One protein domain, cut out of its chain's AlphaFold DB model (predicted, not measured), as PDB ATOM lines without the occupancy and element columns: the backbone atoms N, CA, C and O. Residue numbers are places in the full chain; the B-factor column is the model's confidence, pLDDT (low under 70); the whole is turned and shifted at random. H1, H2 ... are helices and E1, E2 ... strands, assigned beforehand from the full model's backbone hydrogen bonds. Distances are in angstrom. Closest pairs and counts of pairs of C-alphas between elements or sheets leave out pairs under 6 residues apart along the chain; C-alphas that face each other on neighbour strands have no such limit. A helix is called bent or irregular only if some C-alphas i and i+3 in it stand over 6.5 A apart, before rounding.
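What this domain is: This is residues 352 to 426 of the 586 residues of an uncharacterized protein of Spodoptera exigua (UniProt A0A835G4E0). Two small two-stranded pieces make the middle: a parallel ribbon of E1 and E4, with H1 packed beside E1, and the hairpin E2 and E3, with H2 leading away from it. H2 reaches one far end of the domain, while E4 runs on past E1 to H3 at the other. The printed part has 75 residues, with three named helices and four named strands in the order E1 H1 E2 E3 H2 E4 H3, class mixed. It is compact, with a radius of gyration of the C-alphas of 12.6 A and spans of 43 by 21 by 19 A.

How they stand to each other: E1, residues 352 to 355, is the parallel neighbour of E4, residues 415 to 421, at 33 degrees, with N 353 and O 415 2.9 A apart. Residues 354 to 355 of E1 also pair antiparallel with residues 362 to 363. The closest C-alphas of E1 and H1, residues 365 to 372, are those of Cys 354 and Glu 365, 5.8 A apart. E2, residues 382 to 384, and E3, residues 391 to 393, form an antiparallel hairpin at 143 degrees, with N 383 and O 392 2.8 A apart. E1 and E3 are near each other. The closest C-alphas of E2 and H2, residues 394 to 407, are those of Ser 382 and Ser 394, 4.9 A apart. H1 and H2 are only just apart, at 8.3 A. Every O i to N i+4 pair is within hydrogen-bond range in H1, and 8 of 10 in H2; H3, residues 423 to 426, is too short for such a pair.

Where its parts are: E1 begins at C-alpha 352 (45.014, -8.080, -10.426). H1 is 10.7 A long. H2, 20.3 A, is irregular: C-alphas 395 and 398 are 7.6 A apart. E4 measures 19.3 A. H3 ends at C-alpha 426 (49.836, 20.376, -15.841).

The domain as a whole: The C-alphas farthest apart, of Ser 406 and Gly 426, are 44.1 A apart. The printed part has no cut, and no link is long. Mean pLDDT of the printed part is 92.9; residues 424 to 426 are under 70.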
ATOM      1  N   VAL A 352      44.763  -9.497 -10.131       97.75
ATOM      2  CA  VAL A 352      45.014  -8.080 -10.426       97.75
ATOM      3  C   VAL A 352      43.817  -7.429 -11.116       97.75
ATOM      4  O   VAL A 352      43.380  -7.852 -12.186       97.75
ATOM      5  N   LEU A 353      43.330  -6.338 -10.527       97.94
ATOM      6  CA  LEU A 353      42.294  -5.474 -11.086       97.94
ATOM      7  C   LEU A 353      42.808  -4.037 -11.178       97.94
ATOM      8  O   LEU A 353      43.460  -3.537 -10.270       97.94
ATOM      9  N   CYS A 354      42.497  -3.348 -12.267       97.69
ATOM     10  CA  CYS A 354      42.873  -1.960 -12.509       97.69
ATOM     11  C   CYS A 354      41.643  -1.059 -12.375       97.69
ATOM     12  O   CYS A 354      40.660  -1.232 -13.100       97.69
ATOM     13  N   LYS A 355      41.699  -0.082 -11.468       97.56
ATOM     14  CA  LYS A 355      40.613   0.873 -11.220       97.56
ATOM     15  C   LYS A 355      40.767   2.099 -12.115       97.56
ATOM     16  O   LYS A 355      41.771   2.810 -12.052       97.56
ATOM     17  N   CYS A 356      39.766   2.362 -12.952       96.12
ATOM     18  CA  CYS A 356      39.754   3.516 -13.847       96.12
ATOM     19  C   CYS A 356      39.619   4.830 -13.059       96.12
ATOM     20  O   CYS A 356      38.612   5.013 -12.378       96.12
ATOM     21  N   PRO A 357      40.548   5.799 -13.186       95.12
ATOM     22  CA  PRO A 357      40.440   7.067 -12.460       95.12
ATOM     23  C   PRO A 357      39.287   7.957 -12.956       95.12
ATOM     24  O   PRO A 357      38.904   8.899 -12.270       95.12
ATOM     25  N   LYS A 358      38.729   7.682 -14.146       93.50
ATOM     26  CA  LYS A 358      37.647   8.477 -14.751       93.50
ATOM     27  C   LYS A 358      36.249   8.018 -14.320       93.50
ATOM     28  O   LYS A 358      35.422   8.861 -13.985       93.50
ATOM     29  N   CYS A 359      35.978   6.711 -14.350       94.62
ATOM     30  CA  CYS A 359      34.659   6.137 -14.044       94.62
ATOM     31  C   CYS A 359      34.616   5.320 -12.744       94.62
ATOM     32  O   CYS A 359      33.535   4.918 -12.333       94.62
ATOM     33  N   LEU A 360      35.766   5.090 -12.097       95.50
ATOM     34  CA  LEU A 360      35.943   4.300 -10.870       95.50
ATOM     35  C   LEU A 360      35.643   2.798 -10.988       95.50
ATOM     36  O   LEU A 360      35.872   2.073 -10.023       95.50
ATOM     37  N   SER A 361      35.225   2.312 -12.158       96.62
ATOM     38  CA  SER A 361      35.055   0.882 -12.421       96.62
ATOM     39  C   SER A 361      36.399   0.148 -12.472       96.62
ATOM     40  O   SER A 361      37.395   0.662 -12.998       96.62
ATOM     41  N   CYS A 362      36.405  -1.081 -11.974       97.62
ATOM     42  CA  CYS A 362      37.513  -2.021 -12.030       97.62
ATOM     43  C   CYS A 362      37.418  -2.913 -13.276       97.62
ATOM     44  O   CYS A 362      36.338  -3.370 -13.664       97.62
ATOM     45  N   PHE A 363      38.574  -3.182 -13.874       97.06
ATOM     46  CA  PHE A 363      38.749  -4.038 -15.045       97.06
ATOM     47  C   PHE A 363      39.939  -4.979 -14.826       97.06
ATOM     48  O   PHE A 363      40.799  -4.702 -13.993       97.06
ATOM     49  N   ASP A 364      40.037  -6.047 -15.614       95.56
ATOM     50  CA  ASP A 364      41.328  -6.713 -15.813       95.56
ATOM     51  C   ASP A 364      42.320  -5.760 -16.517       95.56
ATOM     52  O   ASP A 364      41.928  -4.741 -17.096       95.56
ATOM     53  N   GLU A 365      43.623  -6.051 -16.452       94.12
ATOM     54  CA  GLU A 365      44.653  -5.139 -16.977       94.12
ATOM     55  C   GLU A 365      44.445  -4.831 -18.475       94.12
ATOM     56  O   GLU A 365      44.547  -3.681 -18.898       94.12
ATOM     57  N   LEU A 366      44.070  -5.821 -19.290       90.94
ATOM     58  CA  LEU A 366      43.831  -5.632 -20.728       90.94
ATOM     59  C   LEU A 366      42.567  -4.809 -21.023       90.94
ATOM     60  O   LEU A 366      42.587  -3.910 -21.871       90.94
ATOM     61  N   GLY A 367      41.468  -5.101 -20.333       92.12
ATOM     62  CA  GLY A 367      40.195  -4.401 -20.448       92.12
ATOM     63  C   GLY A 367      40.293  -2.960 -19.969       92.12
ATOM     64  O   GLY A 367      39.702  -2.078 -20.593       92.12
ATOM     65  N   PHE A 368      41.105  -2.698 -18.943       95.19
ATOM     66  CA  PHE A 368      41.411  -1.350 -18.474       95.19
ATOM     67  C   PHE A 368      41.999  -0.487 -19.590       95.19
ATOM     68  O   PHE A 368      41.486   0.599 -19.856       95.19
ATOM     69  N   TRP A 369      43.028  -0.971 -20.292       92.00
ATOM     70  CA  TRP A 369      43.667  -0.204 -21.368       92.00
ATOM     71  C   TRP A 369      42.741   0.009 -22.565       92.00
ATOM     72  O   TRP A 369      42.729   1.093 -23.154       92.00
ATOM     73  N   ALA A 370      41.926  -0.992 -22.907       91.19
ATOM     74  CA  ALA A 370      40.913  -0.861 -23.952       91.19
ATOM     75  C   ALA A 370      39.836   0.180 -23.589       91.19
ATOM     76  O   ALA A 370      39.361   0.910 -24.462       91.19
ATOM     77  N   HIS A 371      39.478   0.267 -22.305       93.06
ATOM     78  CA  HIS A 371      38.481   1.197 -21.791       93.06
ATOM     79  C   HIS A 371      39.024   2.621 -21.617       93.06
ATOM     80  O   HIS A 371      38.407   3.571 -22.093       93.06
ATOM     81  N   TYR A 372      40.176   2.808 -20.967       92.88
ATOM     82  CA  TYR A 372      40.644   4.118 -20.490       92.88
ATOM     83  C   TYR A 372      40.770   5.179 -21.599       92.88
ATOM     84  O   TYR A 372      40.423   6.349 -21.387       92.88
ATOM     85  N   GLY A 373      41.210   4.770 -22.795       90.19
ATOM     86  CA  GLY A 373      41.328   5.656 -23.957       90.19
ATOM     87  C   GLY A 373      39.985   6.167 -24.490       90.19
ATOM     88  O   GLY A 373      39.934   7.255 -25.056       90.19
ATOM     89  N   LYS A 374      38.900   5.415 -24.276       91.62
ATOM     90  CA  LYS A 374      37.536   5.741 -24.726       91.62
ATOM     91  C   LYS A 374      36.599   6.150 -23.589       91.62
ATOM     92  O   LYS A 374      35.492   6.595 -23.853       91.62
ATOM     93  N   CYS A 375      37.040   6.007 -22.341       93.62
ATOM     94  CA  CYS A 375      36.231   6.245 -21.157       93.62
ATOM     95  C   CYS A 375      35.698   7.683 -21.121       93.62
ATOM     96  O   CYS A 375      36.471   8.642 -20.978       93.62
ATOM     97  N   LYS A 376      34.372   7.810 -21.207       91.31
ATOM     98  CA  LYS A 376      33.627   9.040 -20.936       91.31
ATOM     99  C   LYS A 376      33.184   9.032 -19.471       91.31
ATOM    100  O   LYS A 376      32.760   7.998 -18.962       91.31
ATOM    101  N   LYS A 377      33.245  10.181 -18.786       80.75
ATOM    102  CA  LYS A 377      32.830  10.297 -17.368       80.75
ATOM    103  C   LYS A 377      31.371   9.865 -17.129       80.75
ATOM    104  O   LYS A 377      31.051   9.453 -16.019       80.75
ATOM    105  N   SER A 378      30.524   9.950 -18.157       77.50
ATOM    106  CA  SER A 378      29.110   9.561 -18.135       77.50
ATOM    107  C   SER A 378      28.869   8.050 -18.255       77.50
ATOM    108  O   SER A 378      27.800   7.577 -17.888       77.50
ATOM    109  N   GLU A 379      29.845   7.258 -18.708       74.56
ATOM    110  CA  GLU A 379      29.692   5.807 -18.891       74.56
ATOM    111  C   GLU A 379      30.027   5.045 -17.594       74.56
ATOM    112  O   GLU A 379      30.983   4.271 -17.524       74.56
ATOM    113  N   ARG A 380      29.238   5.259 -16.535       78.69
ATOM    114  CA  ARG A 380      29.353   4.529 -15.256       78.69
ATOM    115  C   ARG A 380      28.549   3.224 -15.250       78.69
ATOM    116  O   ARG A 380      27.790   2.955 -14.327       78.69
ATOM    117  N   LYS A 381      28.716   2.387 -16.276       90.94
ATOM    118  CA  LYS A 381      28.126   1.037 -16.279       90.94
ATOM    119  C   LYS A 381      29.027   0.089 -15.481       90.94
ATOM    120  O   LYS A 381      29.915  -0.566 -16.036       90.94
ATOM    121  N   SER A 382      28.856   0.098 -14.161       96.50
ATOM    122  CA  SER A 382      29.523  -0.820 -13.232       96.50
ATOM    123  C   SER A 382      28.517  -1.529 -12.346       96.50
ATOM    124  O   SER A 382      27.572  -0.902 -11.874       96.50
ATOM    125  N   THR A 383      28.788  -2.790 -12.047       97.56
ATOM    126  CA  THR A 383      28.009  -3.619 -11.132       97.56
ATOM    127  C   THR A 383      28.859  -3.891  -9.892       97.56
ATOM    128  O   THR A 383      30.032  -4.259 -10.006       97.56
ATOM    129  N   ARG A 384      28.297  -3.665  -8.700       97.94
ATOM    130  CA  ARG A 384      28.957  -3.975  -7.423       97.94
ATOM    131  C   ARG A 384      28.948  -5.491  -7.228       97.94
ATOM    132  O   ARG A 384      27.884  -6.097  -7.258       97.94
ATOM    133  N   CYS A 385      30.118  -6.099  -7.059       98.12
ATOM    134  CA  CYS A 385      30.224  -7.526  -6.761       98.12
ATOM    135  C   CYS A 385      29.913  -7.791  -5.279       98.12
ATOM    136  O   CYS A 385      30.522  -7.130  -4.437       98.12
ATOM    137  N   PRO A 386      29.017  -8.739  -4.940       97.62
ATOM    138  CA  PRO A 386      28.698  -9.059  -3.549       97.62
ATOM    139  C   PRO A 386      29.867  -9.731  -2.808       97.62
ATOM    140  O   PRO A 386      30.050  -9.475  -1.623       97.62
ATOM    141  N   ASP A 387      30.705 -10.507  -3.505       97.06
ATOM    142  CA  ASP A 387      31.782 -11.300  -2.887       97.06
ATOM    143  C   ASP A 387      32.993 -10.454  -2.462       97.06
ATOM    144  O   ASP A 387      33.633 -10.709  -1.440       97.06
ATOM    145  N   CYS A 388      33.345  -9.435  -3.256       97.50
ATOM    146  CA  CYS A 388      34.511  -8.584  -2.994       97.50
ATOM    147  C   CYS A 388      34.199  -7.101  -2.799       97.50
ATOM    148  O   CYS A 388      35.110  -6.332  -2.476       97.50
ATOM    149  N   ASP A 389      32.943  -6.688  -2.973       97.50
ATOM    150  CA  ASP A 389      32.503  -5.306  -2.778       97.50
ATOM    151  C   ASP A 389      33.264  -4.299  -3.672       97.50
ATOM    152  O   ASP A 389      33.534  -3.154  -3.311       97.50
ATOM    153  N   LEU A 390      33.662  -4.742  -4.869       97.38
ATOM    154  CA  LEU A 390      34.284  -3.902  -5.893       97.38
ATOM    155  C   LEU A 390      33.277  -3.572  -6.998       97.38
ATOM    156  O   LEU A 390      32.477  -4.412  -7.409       97.38
ATOM    157  N   HIS A 391      33.351  -2.349  -7.524       97.62
ATOM    158  CA  HIS A 391      32.586  -1.935  -8.700       97.62
ATOM    159  C   HIS A 391      33.272  -2.441  -9.968       97.62
ATOM    160  O   HIS A 391      34.217  -1.824 -10.455       97.62
ATOM    161  N   ILE A 392      32.812  -3.561 -10.513       97.88
ATOM    162  CA  ILE A 392      33.363  -4.151 -11.738       97.88
ATOM    163  C   ILE A 392      32.600  -3.606 -12.940       97.88
ATOM    164  O   ILE A 392      31.384  -3.439 -12.891       97.88
ATOM    165  N   ALA A 393      33.288  -3.327 -14.045       96.44
ATOM    166  CA  ALA A 393      32.608  -2.945 -15.279       96.44
ATOM    167  C   ALA A 393      31.593  -4.014 -15.710       96.44
ATOM    168  O   ALA A 393      31.928  -5.199 -15.749       96.44
ATOM    169  N   SER A 394      30.375  -3.609 -16.083       95.88
ATOM    170  CA  SER A 394      29.280  -4.556 -16.358       95.88
ATOM    171  C   SER A 394      29.635  -5.572 -17.454       95.88
ATOM    172  O   SER A 394      29.301  -6.745 -17.339       95.88
ATOM    173  N   THR A 395      30.430  -5.172 -18.455       93.62
ATOM    174  CA  THR A 395      30.926  -6.058 -19.530       93.62
ATOM    175  C   THR A 395      31.909  -7.137 -19.065       93.62
ATOM    176  O   THR A 395      32.192  -8.072 -19.809       93.62
ATOM    177  N   ARG A 396      32.469  -7.011 -17.857       94.56
ATOM    178  CA  ARG A 396      33.441  -7.943 -17.262       94.56
ATOM    179  C   ARG A 396      32.916  -8.627 -15.999       94.56
ATOM    180  O   ARG A 396      33.605  -9.489 -15.460       94.56
ATOM    181  N   TYR A 397      31.710  -8.278 -15.549       96.88
ATOM    182  CA  TYR A 397      31.141  -8.758 -14.292       96.88
ATOM    183  C   TYR A 397      30.990 -10.285 -14.249       96.88
ATOM    184  O   TYR A 397      31.447 -10.916 -13.300       96.88
ATOM    185  N   GLN A 398      30.443 -10.894 -15.308       96.44
ATOM    186  CA  GLN A 398      30.244 -12.349 -15.362       96.44
ATOM    187  C   GLN A 398      31.567 -13.121 -15.264       96.44
ATOM    188  O   GLN A 398      31.693 -14.054 -14.475       96.44
ATOM    189  N   LEU A 399      32.597 -12.680 -15.995       94.31
ATOM    190  CA  LEU A 399      33.926 -13.291 -15.929       94.31
ATOM    191  C   LEU A 399      34.546 -13.151 -14.531       94.31
ATOM    192  O   LEU A 399      35.200 -14.072 -14.048       94.31
ATOM    193  N   HIS A 400      34.338 -12.013 -13.872       96.50
ATOM    194  CA  HIS A 400      34.787 -11.804 -12.500       96.50
ATOM    195  C   HIS A 400      34.064 -12.725 -11.501       96.50
ATOM    196  O   HIS A 400      34.727 -13.322 -10.656       96.50
ATOM    197  N   ARG A 401      32.747 -12.928 -11.639       97.00
ATOM    198  CA  ARG A 401      31.979 -13.860 -10.793       97.00
ATOM    199  C   ARG A 401      32.466 -15.304 -10.941       97.00
ATOM    200  O   ARG A 401      32.647 -15.999  -9.946       97.00
ATOM    201  N   ILE A 402      32.781 -15.731 -12.166       95.75
ATOM    202  CA  ILE A 402      33.385 -17.050 -12.423       95.75
ATOM    203  C   ILE A 402      34.729 -17.193 -11.692       95.75
ATOM    204  O   ILE A 402      35.042 -18.274 -11.198       95.75
ATOM    205  N   LYS A 403      35.525 -16.120 -11.561       94.94
ATOM    206  CA  LYS A 403      36.782 -16.157 -10.790       94.94
ATOM    207  C   LYS A 403      36.548 -16.335  -9.288       94.94
ATOM    208  O   LYS A 403      37.319 -17.054  -8.659       94.94
ATOM    209  N   HIS A 404      35.500 -15.732  -8.726       96.50
ATOM    210  CA  HIS A 404      35.103 -15.996  -7.340       96.50
ATOM    211  C   HIS A 404      34.700 -17.461  -7.142       96.50
ATOM    212  O   HIS A 404      35.250 -18.116  -6.261       96.50
ATOM    213  N   ALA A 405      33.850 -17.997  -8.021       96.31
ATOM    214  CA  ALA A 405      33.395 -19.386  -7.944       96.31
ATOM    215  C   ALA A 405      34.536 -20.406  -8.125       96.31
ATOM    216  O   ALA A 405      34.688 -21.322  -7.325       96.31
ATOM    217  N   SER A 406      35.375 -20.229  -9.151       96.31
ATOM    218  CA  SER A 406      36.423 -21.200  -9.506       96.31
ATOM    219  C   SER A 406      37.658 -21.146  -8.608       96.31
ATOM    220  O   SER A 406      38.288 -22.172  -8.377       96.31
ATOM    221  N   LYS A 407      38.043 -19.960  -8.117       94.69
ATOM    222  CA  LYS A 407      39.311 -19.762  -7.391       94.69
ATOM    223  C   LYS A 407      39.129 -19.372  -5.927       94.69
ATOM    224  O   LYS A 407      40.127 -19.097  -5.268       94.69
ATOM    225  N   LYS A 408      37.883 -19.314  -5.434       95.19
ATOM    226  CA  LYS A 408      37.527 -18.904  -4.063       95.19
ATOM    227  C   LYS A 408      38.199 -17.589  -3.640       95.19
ATOM    228  O   LYS A 408      38.618 -17.435  -2.497       95.19
ATOM    229  N   LEU A 409      38.333 -16.644  -4.578       95.88
ATOM    230  CA  LEU A 409      39.057 -15.397  -4.332       95.88
ATOM    231  C   LEU A 409      38.323 -14.545  -3.297       95.88
ATOM    232  O   LEU A 409      37.150 -14.228  -3.470       95.88
ATOM    233  N   SER A 410      39.026 -14.107  -2.260       96.06
ATOM    234  CA  SER A 410      38.494 -13.133  -1.299       96.06
ATOM    235  C   SER A 410      38.919 -11.699  -1.640       96.06
ATOM    236  O   SER A 410      39.920 -11.470  -2.324       96.06
ATOM    237  N   LYS A 411      38.211 -10.692  -1.103       96.44
ATOM    238  CA  LYS A 411      38.576  -9.262  -1.247       96.44
ATOM    239  C   LYS A 411      40.037  -8.978  -0.871       96.44
ATOM    240  O   LYS A 411      40.663  -8.115  -1.476       96.44
ATOM    241  N   LYS A 412      40.579  -9.700   0.119       96.56
ATOM    242  CA  LYS A 412      41.953  -9.526   0.622       96.56
ATOM    243  C   LYS A 412      43.016 -10.031  -0.354       96.56
ATOM    244  O   LYS A 412      44.152  -9.571  -0.302       96.56
ATOM    245  N   GLU A 413      42.657 -10.963  -1.229       96.56
ATOM    246  CA  GLU A 413      43.576 -11.530  -2.216       96.56
ATOM    247  C   GLU A 413      43.616 -10.738  -3.520       96.56
ATOM    248  O   GLU A 413      44.574 -10.864  -4.282       96.56
ATOM    249  N   LEU A 414      42.583  -9.937  -3.788       97.69
ATOM    250  CA  LEU A 414      42.525  -9.095  -4.972       97.69
ATOM    251  C   LEU A 414      43.478  -7.903  -4.830       97.69
ATOM    252  O   LEU A 414      43.443  -7.136  -3.868       97.69
ATOM    253  N   ILE A 415      44.317  -7.718  -5.843       98.00
ATOM    254  CA  ILE A 415      45.259  -6.611  -5.958       98.00
ATOM    255  C   ILE A 415      44.602  -5.541  -6.825       98.00
ATOM    256  O   ILE A 415      44.597  -5.635  -8.052       98.00
ATOM    257  N   VAL A 416      44.045  -4.508  -6.191       98.12
ATOM    258  CA  VAL A 416      43.451  -3.369  -6.902       98.12
ATOM    259  C   VAL A 416      44.512  -2.296  -7.136       98.12
ATOM    260  O   VAL A 416      44.991  -1.657  -6.199       98.12
ATOM    261  N   ILE A 417      44.873  -2.087  -8.398       97.75
ATOM    262  CA  ILE A 417      45.793  -1.042  -8.839       97.75
ATOM    263  C   ILE A 417      45.001   0.240  -9.086       97.75
ATOM    264  O   ILE A 417      44.151   0.307  -9.980       97.75
ATOM    265  N   GLU A 418      45.322   1.281  -8.324       97.31
ATOM    266  CA  GLU A 418      44.830   2.630  -8.578       97.31
ATOM    267  C   GLU A 418      45.829   3.416  -9.423       97.31
ATOM    268  O   GLU A 418      47.030   3.425  -9.143       97.31
ATOM    269  N   PHE A 419      45.329   4.117 -10.437       95.81
ATOM    270  CA  PHE A 419      46.150   4.957 -11.300       95.81
ATOM    271  C   PHE A 419      45.922   6.438 -11.011       95.81
ATOM    272  O   PHE A 419      44.804   6.878 -10.747       95.81
ATOM    273  N   PHE A 420      46.993   7.214 -11.111       93.75
ATOM    274  CA  PHE A 420      46.971   8.664 -11.129       93.75
ATOM    275  C   PHE A 420      47.118   9.159 -12.569       93.75
ATOM    276  O   PHE A 420      47.998   8.705 -13.302       93.75
ATOM    277  N   ASP A 421      46.244  10.081 -12.976       91.81
ATOM    278  CA  ASP A 421      46.301  10.717 -14.290       91.81
ATOM    279  C   ASP A 421      47.106  12.015 -14.206       91.81
ATOM    280  O   ASP A 421      46.596  13.069 -13.817       91.81
ATOM    281  N   HIS A 422      48.383  11.936 -14.575       85.38
ATOM    282  CA  HIS A 422      49.313  13.066 -14.551       85.38
ATOM    283  C   HIS A 422      48.903  14.171 -15.540       85.38
ATOM    284  O   HIS A 422      49.183  15.348 -15.324       85.38
ATOM    285  N   SER A 423      48.120  13.844 -16.580       79.88
ATOM    286  CA  SER A 423      47.660  14.847 -17.549       79.88
ATOM    287  C   SER A 423      46.705  15.886 -16.944       79.88
ATOM    288  O   SER A 423      46.584  16.996 -17.464       79.88
ATOM    289  N   ALA A 424      46.054  15.581 -15.821       64.38
ATOM    290  CA  ALA A 424      45.059  16.473 -15.238       64.38
ATOM    291  C   ALA A 424      45.658  17.705 -14.531       64.38
ATOM    292  O   ALA A 424      44.954  18.701 -14.404       64.38
ATOM    293  N   LYS A 425      46.925  17.675 -14.086       60.66
ATOM    294  CA  LYS A 425      47.492  18.737 -13.225       60.66
ATOM    295  C   LYS A 425      48.439  19.733 -13.909       60.66
ATOM    296  O   LYS A 425      48.763  20.740 -13.298       60.66
ATOM    297  N   GLY A 426      48.851  19.508 -15.160       56.31
ATOM    298  CA  GLY A 426      49.836  20.376 -15.841       56.31
ATOM    299  C   GLY A 426      49.584  20.622 -17.331       56.31
ATOM    300  O   GLY A 426      50.486  21.027 -18.065       56.31
TER     301      GLY A 426